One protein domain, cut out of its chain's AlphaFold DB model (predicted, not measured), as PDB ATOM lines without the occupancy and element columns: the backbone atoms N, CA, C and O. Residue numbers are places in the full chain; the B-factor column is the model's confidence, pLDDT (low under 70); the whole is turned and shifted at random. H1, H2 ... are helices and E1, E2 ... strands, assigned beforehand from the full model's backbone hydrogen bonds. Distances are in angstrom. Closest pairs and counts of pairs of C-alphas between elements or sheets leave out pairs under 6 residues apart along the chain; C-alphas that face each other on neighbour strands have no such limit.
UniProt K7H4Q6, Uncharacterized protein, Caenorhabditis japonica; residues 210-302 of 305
ATOM      1  N   SER A 210     200.080 282.725 216.534       90.69
ATOM      2  CA  SER A 210     200.060 282.385 217.961       90.69
ATOM      3  C   SER A 210     201.142 283.115 218.750       90.69
ATOM      4  O   SER A 210     200.912 283.484 219.900       90.69
ATOM      5  N   ASP A 211     202.311 283.347 218.153       90.25
ATOM      6  CA  ASP A 211     203.369 284.126 218.799       90.25
ATOM      7  C   ASP A 211     203.046 285.622 218.789       90.25
ATOM      8  O   ASP A 211     203.185 286.279 219.822       90.25
ATOM      9  N   ALA A 212     202.502 286.136 217.682       90.44
ATOM     10  CA  ALA A 212     202.019 287.513 217.601       90.44
ATOM     11  C   ALA A 212     200.933 287.815 218.655       90.44
ATOM     12  O   ALA A 212     200.963 288.857 219.306       90.44
ATOM     13  N   GLN A 213     200.012 286.877 218.909       91.94
ATOM     14  CA  GLN A 213     198.965 287.019 219.931       91.94
ATOM     15  C   GLN A 213     199.506 287.169 221.361       91.94
ATOM     16  O   GLN A 213     198.861 287.816 222.189       91.94
ATOM     17  N   LYS A 214     200.680 286.597 221.668       90.38
ATOM     18  CA  LYS A 214     201.289 286.672 223.010       90.38
ATOM     19  C   LYS A 214     201.818 288.068 223.332       90.38
ATOM     20  O   LYS A 214     201.818 288.456 224.496       90.38
ATOM     21  N   CYS A 215     202.284 288.809 222.326       88.56
ATOM     22  CA  CYS A 215     202.791 290.173 222.496       88.56
ATOM     23  C   CYS A 215     201.754 291.259 222.180       88.56
ATOM     24  O   CYS A 215     202.039 292.441 222.377       88.56
ATOM     25  N   ASP A 216     200.582 290.873 221.675       89.25
ATOM     26  CA  ASP A 216     199.569 291.802 221.195       89.25
ATOM     27  C   ASP A 216     198.875 292.544 222.341       89.25
ATOM     28  O   ASP A 216     198.268 291.929 223.227       89.25
ATOM     29  N   LYS A 217     198.938 293.875 222.282       89.56
ATOM     30  CA  LYS A 217     198.323 294.797 223.239       89.56
ATOM     31  C   LYS A 217     197.074 295.418 222.623       89.56
ATOM     32  O   LYS A 217     197.002 295.611 221.413       89.56
ATOM     33  N   THR A 218     196.102 295.746 223.465       92.62
ATOM     34  CA  THR A 218     194.950 296.547 223.042       92.62
ATOM     35  C   THR A 218     195.400 297.986 222.815       92.62
ATOM     36  O   THR A 218     196.068 298.555 223.675       92.62
ATOM     37  N   VAL A 219     195.035 298.552 221.669       91.44
ATOM     38  CA  VAL A 219     195.361 299.924 221.269       91.44
ATOM     39  C   VAL A 219     194.088 300.661 220.876       91.44
ATOM     40  O   VAL A 219     193.172 300.052 220.324       91.44
ATOM     41  N   GLU A 220     194.040 301.962 221.144       89.81
ATOM     42  CA  GLU A 220     192.959 302.848 220.718       89.81
ATOM     43  C   GLU A 220     193.226 303.425 219.323       89.81
ATOM     44  O   GLU A 220     194.315 303.903 219.008       89.81
ATOM     45  N   LEU A 221     192.218 303.325 218.461       88.94
ATOM     46  CA  LEU A 221     192.195 303.928 217.137       88.94
ATOM     47  C   LEU A 221     191.666 305.374 217.220       88.94
ATOM     48  O   LEU A 221     190.990 305.713 218.194       88.94
ATOM     49  N   PRO A 222     191.910 306.223 216.202       84.69
ATOM     50  CA  PRO A 222     191.492 307.626 216.199       84.69
ATOM     51  C   PRO A 222     189.991 307.846 216.424       84.69
ATOM     52  O   PRO A 222     189.606 308.840 217.033       84.69
ATOM     53  N   GLY A 223     189.137 306.912 215.998       84.06
ATOM     54  CA  GLY A 223     187.697 306.936 216.260       84.06
ATOM     55  C   GLY A 223     187.291 306.472 217.664       84.06
ATOM     56  O   GLY A 223     186.111 306.220 217.900       84.06
ATOM     57  N   GLY A 224     188.242 306.285 218.587       85.56
ATOM     58  CA  GLY A 224     188.004 305.823 219.961       85.56
ATOM     59  C   GLY A 224     187.734 304.319 220.085       85.56
ATOM     60  O   GLY A 224     187.288 303.844 221.130       85.56
ATOM     61  N   LYS A 225     187.972 303.545 219.021       88.31
ATOM     62  CA  LYS A 225     187.755 302.092 219.006       88.31
ATOM     63  C   LYS A 225     188.997 301.358 219.488       88.31
ATOM     64  O   LYS A 225     190.087 301.573 218.974       88.31
ATOM     65  N   GLN A 226     188.822 300.432 220.423       91.19
ATOM     66  CA  GLN A 226     189.906 299.571 220.886       91.19
ATOM     67  C   GLN A 226     190.069 298.351 219.977       91.19
ATOM     68  O   GLN A 226     189.104 297.640 219.687       91.19
ATOM     69  N   VAL A 227     191.300 298.079 219.547       91.81
ATOM     70  CA  VAL A 227     191.626 296.950 218.677       91.81
ATOM     71  C   VAL A 227     192.866 296.206 219.158       91.81
ATOM     72  O   VAL A 227     193.785 296.768 219.746       91.81
ATOM     73  N   ARG A 228     192.874 294.903 218.888       92.44
ATOM     74  CA  ARG A 228     194.025 294.015 219.043       92.44
ATOM     75  C   ARG A 228     194.553 293.678 217.661       92.44
ATOM     76  O   ARG A 228     193.787 293.173 216.836       92.44
ATOM     77  N   ILE A 229     195.822 293.954 217.379       92.69
ATOM     78  CA  ILE A 229     196.348 293.872 216.011       92.69
ATOM     79  C   ILE A 229     196.339 292.429 215.515       92.69
ATOM     80  O   ILE A 229     195.940 292.162 214.385       92.69
ATOM     81  N   SER A 230     196.659 291.473 216.386       92.00
ATOM     82  CA  SER A 230     196.608 290.049 216.041       92.00
ATOM     83  C   SER A 230     195.195 289.563 215.691       92.00
ATOM     84  O   SER A 230     195.054 288.609 214.931       92.00
ATOM     85  N   SER A 231     194.141 290.235 216.183       92.06
ATOM     86  CA  SER A 231     192.739 289.901 215.869       92.06
ATOM     87  C   SER A 231     192.300 290.331 214.465       92.06
ATOM     88  O   SER A 231     191.243 289.915 213.988       92.06
ATOM     89  N   LEU A 232     193.085 291.191 213.814       92.06
ATOM     90  CA  LEU A 232     192.854 291.640 212.441       92.06
ATOM     91  C   LEU A 232     193.451 290.666 211.423       92.06
ATOM     92  O   LEU A 232     193.046 290.654 210.266       92.06
ATOM     93  N   ILE A 233     194.401 289.835 211.856       92.00
ATOM     94  CA  ILE A 233     195.149 288.939 210.982       92.00
ATOM     95  C   ILE A 233     194.319 287.684 210.718       92.00
ATOM     96  O   ILE A 233     194.218 286.782 211.551       92.00
ATOM     97  N   LYS A 234     193.732 287.615 209.524       90.12
ATOM     98  CA  LYS A 234     193.018 286.427 209.048       90.12
ATOM     99  C   LYS A 234     194.025 285.387 208.540       90.12
ATOM    100  O   LYS A 234     195.001 285.757 207.883       90.12
ATOM    101  N   PRO A 235     193.774 284.080 208.736       85.44
ATOM    102  CA  PRO A 235     194.628 283.028 208.179       85.44
ATOM    103  C   PRO A 235     194.822 283.149 206.659       85.44
ATOM    104  O   PRO A 235     195.919 282.916 206.154       85.44
ATOM    105  N   SER A 236     193.796 283.604 205.931       87.62
ATOM    106  CA  SER A 236     193.878 283.864 204.489       87.62
ATOM    107  C   SER A 236     194.932 284.917 204.129       87.62
ATOM    108  O   SER A 236     195.645 284.733 203.145       87.62
ATOM    109  N   MET A 237     195.102 285.966 204.940       89.56
ATOM    110  CA  MET A 237     196.120 287.002 204.719       89.56
ATOM    111  C   MET A 237     197.523 286.419 204.873       89.56
ATOM    112  O   MET A 237     198.374 286.626 204.016       89.56
ATOM    113  N   THR A 238     197.742 285.591 205.901       88.00
ATOM    114  CA  THR A 238     199.065 284.997 206.162       88.00
ATOM    115  C   THR A 238     199.588 284.162 204.995       88.00
ATOM    116  O   THR A 238     200.787 284.164 204.735       88.00
ATOM    117  N   SER A 239     198.695 283.518 204.233       86.19
ATOM    118  CA  SER A 239     199.070 282.748 203.041       86.19
ATOM    119  C   SER A 239     199.677 283.617 201.934       86.19
ATOM    120  O   SER A 239     200.595 283.184 201.239       86.19
ATOM    121  N   SER A 240     199.226 284.871 201.811       85.81
ATOM    122  CA  SER A 240     199.698 285.809 200.790       85.81
ATOM    123  C   SER A 240     201.086 286.375 201.122       85.81
ATOM    124  O   SER A 240     201.772 286.903 200.240       85.81
ATOM    125  N   TRP A 241     201.518 286.269 202.381       88.31
ATOM    126  CA  TRP A 241     202.793 286.801 202.868       88.31
ATOM    127  C   TRP A 241     203.960 285.822 202.686       88.31
ATOM    128  O   TRP A 241     205.120 286.238 202.737       88.31
ATOM    129  N   ILE A 242     203.668 284.540 202.454       84.19
ATOM    130  CA  ILE A 242     204.654 283.460 202.326       84.19
ATOM    131  C   ILE A 242     205.370 283.536 200.965       84.19
ATOM    132  O   ILE A 242     204.813 283.985 199.964       84.19
ATOM    133  N   GLY A 243     206.636 283.099 200.921       74.75
ATOM    134  CA  GLY A 243     207.423 282.982 199.682       74.75
ATOM    135  C   GLY A 243     207.951 284.307 199.121       74.75
ATOM    136  O   GLY A 243     208.552 284.332 198.049       74.75
ATOM    137  N   LYS A 244     207.740 285.412 199.841       79.94
ATOM    138  CA  LYS A 244     208.266 286.742 199.516       79.94
ATOM    139  C   LYS A 244     209.485 287.056 200.390       79.94
ATOM    140  O   LYS A 244     209.740 286.382 201.389       79.94
ATOM    141  N   THR A 245     210.264 288.064 199.993       84.31
ATOM    142  CA  THR A 245     211.317 288.617 200.855       84.31
ATOM    143  C   THR A 245     210.686 289.195 202.117       84.31
ATOM    144  O   THR A 245     209.580 289.728 202.057       84.31
ATOM    145  N   ILE A 246     211.392 289.123 203.247       83.50
ATOM    146  CA  ILE A 246     210.870 289.584 204.542       83.50
ATOM    147  C   ILE A 246     210.373 291.034 204.486       83.50
ATOM    148  O   ILE A 246     209.281 291.329 204.955       83.50
ATOM    149  N   GLU A 247     211.112 291.917 203.813       84.38
ATOM    150  CA  GLU A 247     210.742 293.322 203.612       84.38
ATOM    151  C   GLU A 247     209.407 293.461 202.868       84.38
ATOM    152  O   GLU A 247     208.532 294.229 203.268       84.38
ATOM    153  N   LYS A 248     209.211 292.664 201.811       85.38
ATOM    154  CA  LYS A 248     207.975 292.665 201.025       85.38
ATOM    155  C   LYS A 248     206.814 292.057 201.811       85.38
ATOM    156  O   LYS A 248     205.694 292.548 201.699       85.38
ATOM    157  N   SER A 249     207.063 291.019 202.607       87.81
ATOM    158  CA  SER A 249     206.063 290.419 203.498       87.81
ATOM    159  C   SER A 249     205.633 291.389 204.600       87.81
ATOM    160  O   SER A 249     204.440 291.501 204.874       87.81
ATOM    161  N   ILE A 250     206.565 292.152 205.180       89.38
ATOM    162  CA  ILE A 250     206.265 293.214 206.151       89.38
ATOM    163  C   ILE A 250     205.437 294.322 205.493       89.38
ATOM    164  O   ILE A 250     204.404 294.711 206.035       89.38
ATOM    165  N   GLY A 251     205.825 294.790 204.303       88.38
ATOM    166  CA  GLY A 251     205.067 295.815 203.578       88.38
ATOM    167  C   GLY A 251     203.631 295.381 203.266       88.38
ATOM    168  O   GLY A 251     202.687 296.111 203.551       88.38
ATOM    169  N   LEU A 252     203.451 294.163 202.749       89.69
ATOM    170  CA  LEU A 252     202.124 293.623 202.437       89.69
ATOM    171  C   LEU A 252     201.274 293.380 203.682       89.69
ATOM    172  O   LEU A 252     200.123 293.796 203.713       89.69
ATOM    173  N   SER A 253     201.840 292.757 204.717       91.06
ATOM    174  CA  SER A 253     201.118 292.534 205.976       91.06
ATOM    175  C   SER A 253     200.681 293.846 206.622       91.06
ATOM    176  O   SER A 253     199.563 293.932 207.121       91.06
ATOM    177  N   THR A 254     201.511 294.888 206.541       91.75
ATOM    178  CA  THR A 254     201.151 296.236 206.990       91.75
ATOM    179  C   THR A 254     199.944 296.761 206.214       91.75
ATOM    180  O   THR A 254     198.961 297.160 206.827       91.75
ATOM    181  N   ILE A 255     199.971 296.707 204.878       90.56
ATOM    182  CA  ILE A 255     198.856 297.168 204.033       90.56
ATOM    183  C   ILE A 255     197.569 296.390 204.333       90.56
ATOM    184  O   ILE A 255     196.510 296.999 204.502       90.56
ATOM    185  N   ASP A 256     197.650 295.065 204.437       92.00
ATOM    186  CA  ASP A 256     196.486 294.213 204.671       92.00
ATOM    187  C   ASP A 256     195.862 294.491 206.054       92.00
ATOM    188  O   ASP A 256     194.644 294.626 206.176       92.00
ATOM    189  N   ILE A 257     196.686 294.638 207.100       92.69
ATOM    190  CA  ILE A 257     196.218 294.978 208.455       92.69
ATOM    191  C   ILE A 257     195.578 296.368 208.472       92.69
ATOM    192  O   ILE A 257     194.493 296.537 209.026       92.69
ATOM    193  N   LEU A 258     196.222 297.363 207.859       90.94
ATOM    194  CA  LEU A 258     195.692 298.724 207.799       90.94
ATOM    195  C   LEU A 258     194.369 298.792 207.018       90.94
ATOM    196  O   LEU A 258     193.472 299.548 207.391       90.94
ATOM    197  N   SER A 259     194.212 297.959 205.987       90.25
ATOM    198  CA  SER A 259     192.957 297.829 205.240       90.25
ATOM    199  C   SER A 259     191.827 297.287 206.120       90.25
ATOM    200  O   SER A 259     190.720 297.817 206.093       90.25
ATOM    201  N   GLU A 260     192.103 296.287 206.963       91.38
ATOM    202  CA  GLU A 260     191.122 295.778 207.935       91.38
ATOM    203  C   GLU A 260     190.766 296.808 209.015       91.38
ATOM    204  O   GLU A 260     189.624 296.851 209.471       91.38
ATOM    205  N   ILE A 261     191.717 297.652 209.426       90.81
ATOM    206  CA  ILE A 261     191.455 298.730 210.390       90.81
ATOM    207  C   ILE A 261     190.520 299.765 209.784       90.81
ATOM    208  O   ILE A 261     189.537 300.124 210.426       90.81
ATOM    209  N   ARG A 262     190.773 300.182 208.542       88.19
ATOM    210  CA  ARG A 262     189.921 301.138 207.824       88.19
ATOM    211  C   ARG A 262     188.468 300.664 207.720       88.19
ATOM    212  O   ARG A 262     187.551 301.468 207.809       88.19
ATOM    213  N   LEU A 263     188.238 299.358 207.571       88.44
ATOM    214  CA  LEU A 263     186.881 298.794 207.572       88.44
ATOM    215  C   LEU A 263     186.194 298.873 208.944       88.44
ATOM    216  O   LEU A 263     184.968 298.844 209.023       88.44
ATOM    217  N   ARG A 264     186.964 298.927 210.037       87.44
ATOM    218  CA  ARG A 264     186.443 298.958 211.411       87.44
ATOM    219  C   ARG A 264     186.347 300.365 211.976       87.44
ATOM    220  O   ARG A 264     185.482 300.594 212.819       87.44
ATOM    221  N   ASP A 265     187.210 301.278 211.552       87.31
ATOM    222  CA  ASP A 265     187.242 302.664 211.998       87.31
ATOM    223  C   ASP A 265     187.288 303.620 210.805       87.31
ATOM    224  O   ASP A 265     188.297 303.736 210.117       87.31
ATOM    225  N   GLU A 266     186.173 304.314 210.585       83.56
ATOM    226  CA  GLU A 266     186.007 305.306 209.521       83.56
ATOM    227  C   GLU A 266     186.932 306.516 209.716       83.56
ATOM    228  O   GLU A 266     187.374 307.109 208.741       83.56
ATOM    229  N   PHE A 267     187.303 306.824 210.964       81.94
ATOM    230  CA  PHE A 267     188.240 307.904 211.287       81.94
ATOM    231  C   PHE A 267     189.709 307.503 211.085       81.94
ATOM    232  O   PHE A 267     190.610 308.328 211.254       81.94
ATOM    233  N   PHE A 268     189.973 306.239 210.738       81.94
ATOM    234  CA  PHE A 268     191.306 305.757 210.397       81.94
ATOM    235  C   PHE A 268     191.586 306.001 208.910       81.94
ATOM    236  O   PHE A 268     191.524 305.103 208.065       81.94
ATOM    237  N   GLU A 269     191.888 307.253 208.583       72.88
ATOM    238  CA  GLU A 269     192.184 307.673 207.219       72.88
ATOM    239  C   GLU A 269     193.698 307.658 206.956       72.88
ATOM    240  O   GLU A 269     194.484 308.381 207.573       72.88
ATOM    241  N   LEU A 270     194.124 306.807 206.019       66.38
ATOM    242  CA  LEU A 270     195.508 306.746 205.549       66.38
ATOM    243  C   LEU A 270     195.703 307.781 204.445       66.38
ATOM    244  O   LEU A 270     195.427 307.514 203.275       66.38
ATOM    245  N   TYR A 271     196.195 308.956 204.815       62.34
ATOM    246  CA  TYR A 271     196.572 309.972 203.844       62.34
ATOM    247  C   TYR A 271     198.018 309.779 203.398       62.34
ATOM    248  O   TYR A 271     198.939 309.749 204.216       62.34
ATOM    249  N   ALA A 272     198.236 309.706 202.085       53.84
ATOM    250  CA  ALA A 272     199.516 310.117 201.530       53.84
ATOM    251  C   ALA A 272     199.605 311.630 201.747       53.84
ATOM    252  O   ALA A 272     198.722 312.358 201.298       53.84
ATOM    253  N   PHE A 273     200.611 312.091 202.489       51.00
ATOM    254  CA  PHE A 273     200.822 313.516 202.717       51.00
ATOM    255  C   PHE A 273     200.905 314.206 201.345       51.00
ATOM    256  O   PHE A 273     201.794 313.855 200.563       51.00
ATOM    257  N   PRO A 274     200.001 315.133 200.988       48.56
ATOM    258  CA  PRO A 274     200.284 315.989 199.855       48.56
ATOM    259  C   PRO A 274     201.466 316.866 200.275       48.56
ATOM    260  O   PRO A 274     201.403 317.499 201.325       48.56
ATOM    261  N   ASP A 275     202.519 316.964 199.459       54.25
ATOM    262  CA  ASP A 275     203.663 317.886 199.659       54.25
ATOM    263  C   ASP A 275     203.244 319.379 199.765       54.25
ATOM    264  O   ASP A 275     204.071 320.292 199.792       54.25
ATOM    265  N   SER A 276     201.943 319.670 199.801       56.00
ATOM    266  CA  SER A 276     201.389 320.993 199.990       56.00
ATOM    267  C   SER A 276     201.505 321.442 201.447       56.00
ATOM    268  O   SER A 276     200.981 320.804 202.355       56.00
ATOM    269  N   ASN A 277     202.092 322.621 201.634       53.59
ATOM    270  CA  ASN A 277     202.240 323.385 202.880       53.59
ATOM    271  C   ASN A 277     200.913 323.803 203.571       53.59
ATOM    272  O   ASN A 277     200.874 324.795 204.296       53.59
ATOM    273  N   ARG A 278     199.790 323.116 203.323       57.62
ATOM    274  CA  ARG A 278     198.496 323.436 203.938       57.62
ATOM    275  C   ARG A 278     198.353 322.686 205.261       57.62
ATOM    276  O   ARG A 278     198.568 321.482 205.324       57.62
ATOM    277  N   HIS A 279     197.963 323.405 206.312       56.56
ATOM    278  CA  HIS A 279     197.651 322.844 207.625       56.56
ATOM    279  C   HIS A 279     196.384 321.977 207.562       56.56
ATOM    280  O   HIS A 279     195.287 322.432 207.873       56.56
ATOM    281  N   THR A 280     196.518 320.725 207.145       57.22
ATOM    282  CA  THR A 280     195.455 319.724 207.257       57.22
ATOM    283  C   THR A 280     195.487 319.102 208.652       57.22
ATOM    284  O   THR A 280     196.487 318.507 209.062       57.22
ATOM    285  N   LEU A 281     194.397 319.266 209.405       60.44
ATOM    286  CA  LEU A 281     194.211 318.680 210.734       60.44
ATOM    287  C   LEU A 281     193.725 317.236 210.589       60.44
ATOM    288  O   LEU A 281     192.536 316.959 210.697       60.44
ATOM    289  N   TYR A 282     194.650 316.321 210.316       62.72
ATOM    290  CA  TYR A 282     194.334 314.895 210.324       62.72
ATOM    291  C   TYR A 282     194.375 314.331 211.748       62.72
ATOM    292  O   TYR A 282     195.239 314.739 212.539       62.72
ATOM    293  N   PRO A 283     193.491 313.372 212.083       66.06
ATOM    294  CA  PRO A 283     193.617 312.593 213.304       66.06
ATOM    295  C   PRO A 283     194.997 311.932 213.338       66.06
ATOM    296  O   PRO A 283     195.373 311.173 212.444       66.06
ATOM    297  N   LYS A 284     195.798 312.265 214.352       71.94
ATOM    298  CA  LYS A 284     197.136 311.692 214.494       71.94
ATOM    299  C   LYS A 284     197.000 310.244 214.940       71.94
ATOM    300  O   LYS A 284     196.389 309.971 215.968       71.94
ATOM    301  N   VAL A 285     197.622 309.333 214.199       79.62
ATOM    302  CA  VAL A 285     197.813 307.961 214.671       79.62
ATOM    303  C   VAL A 285     198.771 308.002 215.860       79.62
ATOM    304  O   VAL A 285     199.863 308.568 215.768       79.62
ATOM    305  N   GLU A 286     198.358 307.434 216.989       81.81
ATOM    306  CA  GLU A 286     199.182 307.428 218.194       81.81
ATOM    307  C   GLU A 286     200.453 306.589 218.010       81.81
ATOM    308  O   GLU A 286     200.440 305.525 217.388       81.81
ATOM    309  N   ALA A 287     201.560 307.018 218.625       85.19
ATOM    310  CA  ALA A 287     202.815 306.260 218.603       85.19
ATOM    311  C   ALA A 287     202.645 304.838 219.172       85.19
ATOM    312  O   ALA A 287     203.242 303.890 218.668       85.19
ATOM    313  N   GLN A 288     201.754 304.676 220.157       87.31
ATOM    314  CA  GLN A 288     201.441 303.382 220.768       87.31
ATOM    315  C   GLN A 288     200.901 302.368 219.751       87.31
ATOM    316  O   GLN A 288     201.204 301.178 219.847       87.31
ATOM    317  N   PHE A 289     200.139 302.837 218.759       89.94
ATOM    318  CA  PHE A 289     199.649 302.000 217.670       89.94
ATOM    319  C   PHE A 289     200.781 301.509 216.780       89.94
ATOM    320  O   PHE A 289     200.869 300.313 216.500       89.94
ATOM    321  N   VAL A 290     201.663 302.418 216.368       89.25
ATOM    322  CA  VAL A 290     202.801 302.084 215.507       89.25
ATOM    323  C   VAL A 290     203.724 301.087 216.210       89.25
ATOM    324  O   VAL A 290     204.118 300.086 215.610       89.25
ATOM    325  N   ASP A 291     203.991 301.296 217.499       90.62
ATOM    326  CA  ASP A 291     204.804 300.394 218.314       90.62
ATOM    327  C   ASP A 291     204.160 299.012 218.465       90.62
ATOM    328  O   ASP A 291     204.836 297.988 218.337       90.62
ATOM    329  N   ALA A 292     202.848 298.955 218.714       91.06
ATOM    330  CA  ALA A 292     202.122 297.692 218.808       91.06
ATOM    331  C   ALA A 292     202.132 296.931 217.476       91.06
ATOM    332  O   ALA A 292     202.344 295.716 217.466       91.06
ATOM    333  N   LEU A 293     201.955 297.636 216.353       92.06
ATOM    334  CA  LEU A 293     201.987 297.054 215.011       92.06
ATOM    335  C   LEU A 293     203.370 296.489 214.703       92.06
ATOM    336  O   LEU A 293     203.491 295.324 214.323       92.06
ATOM    337  N   ALA A 294     204.414 297.284 214.936       91.44
ATOM    338  CA  ALA A 294     205.792 296.871 214.733       91.44
ATOM    339  C   ALA A 294     206.146 295.652 215.594       91.44
ATOM    340  O   ALA A 294     206.723 294.690 215.089       91.44
ATOM    341  N   MET A 295     205.753 295.645 216.872       91.31
ATOM    342  CA  MET A 295     205.974 294.508 217.771       91.31
ATOM    343  C   MET A 295     205.244 293.244 217.306       91.31
ATOM    344  O   MET A 295     205.844 292.170 217.296       91.31
ATOM    345  N   CYS A 296     203.983 293.371 216.888       92.00
ATOM    346  CA  CYS A 296     203.180 292.262 216.375       92.00
ATOM    347  C   CYS A 296     203.830 291.627 215.135       92.00
ATOM    348  O   CYS A 296     204.007 290.408 215.084       92.00
ATOM    349  N   LEU A 297     204.260 292.450 214.171       91.19
ATOM    350  CA  LEU A 297     204.925 291.979 212.954       91.19
ATOM    351  C   LEU A 297     206.298 291.371 213.248       91.19
ATOM    352  O   LEU A 297     206.630 290.307 212.732       91.19
ATOM    353  N   HIS A 298     207.079 292.008 214.114       89.69
ATOM    354  CA  HIS A 298     208.411 291.544 214.480       89.69
ATOM    355  C   HIS A 298     208.374 290.159 215.138       89.69
ATOM    356  O   HIS A 298     209.137 289.269 214.762       89.69
ATOM    357  N   VAL A 299     207.473 289.959 216.105       90.81
ATOM    358  CA  VAL A 299     207.300 288.663 216.775       90.81
ATOM    359  C   VAL A 299     206.675 287.642 215.829       90.81
ATOM    360  O   VAL A 299     207.156 286.513 215.764       90.81
ATOM    361  N   GLY A 300     205.660 288.032 215.054       89.31
ATOM    362  CA  GLY A 300     204.977 287.135 214.124       89.31
ATOM    363  C   GLY A 300     205.881 286.599 213.013       89.31
ATOM    364  O   GLY A 300     205.784 285.427 212.668       89.31
ATOM    365  N   PHE A 301     206.806 287.405 212.490       89.12
ATOM    366  CA  PHE A 301     207.794 286.944 211.508       89.12
ATOM    367  C   PHE A 301     209.065 286.344 212.135       89.12
ATOM    368  O   PHE A 301     209.934 285.857 211.413       89.12
ATOM    369  N   GLY A 302     209.218 286.371 213.463       86.44
ATOM    370  CA  GLY A 302     210.427 285.873 214.127       86.44
ATOM    371  C   GLY A 302     211.690 286.672 213.779       86.44
ATOM    372  O   GLY A 302     212.795 286.131 213.794       86.44
TER     373      GLY A 302
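This is residues 210 to 302 of the 305 residues of an uncharacterized protein of Caenorhabditis japonica (UniProt K7H4Q6). Two longer helices, H4 and H5, make a loose V, with the short helix H2 packed on both, while H1 packs on the last part of H5, H3 packs on H4, and the small hairpin E1 and E2 lies beside H5. From this body a loop sticks out at residues 272 to 281. The 93 printed residues hold five named helices and two named strands, in the order H1 E1 E2 H2 H3 H4 H5; the sheet E1 - E2 is antiparallel, and the class is mostly helix. The whole is compact, with a radius of gyration of the C-alphas of 14.1 A, and spans 41 by 27 by 21 A.

Start at the hairpin of E1, residues 218 to 220, and E2, residues 226 to 228, where N 219 and O 227 are 2.9 A apart, within hydrogen-bond range. Next look at H5, residues 287 to 300: its closest C-alpha to E1 is that of Phe 289, 6.0 A from that of Val 219. The hub is H2, residues 229 to 232; it touches H5, closest at C-alphas 229 and 293, 6.6 A, and H4, residues 246 to 264, closest at 232 and 257, 6.2 A. H4 and H5 are close but not clearly touching, C-alphas 250 and 297 being closest at 7.0 A, at a steep tilt of 52 degrees, opposite ways. H1, residues 210 to 215, touches H5 with its residues 295 to 300 alone, closest at C-alphas 212 and 300, 4.6 A. H3, residues 235 to 241, forms a helical hairpin with H4, closest at C-alphas 241 and 249, 4.9 A. In H4 and H5 every O i to N i+4 pair is within hydrogen-bond range; H1 has 0 of 2, with 2 of 3 O i to N i+3 pairs, H3 has 1 of 3, with 4 of 4, and H2 is too short for an i+4 pair.

Find C-alpha 246 at (210.870, 289.584, 204.542); from there H4 runs 27.1 A to C-alpha 264. H5 runs 19.8 A from C-alpha 287 to C-alpha 300 at (204.977, 287.135, 214.124).

The printed part has no cut; the link H4 to H5, 22 residues, is long, and residues 270 to 283 in it have pLDDT under 70.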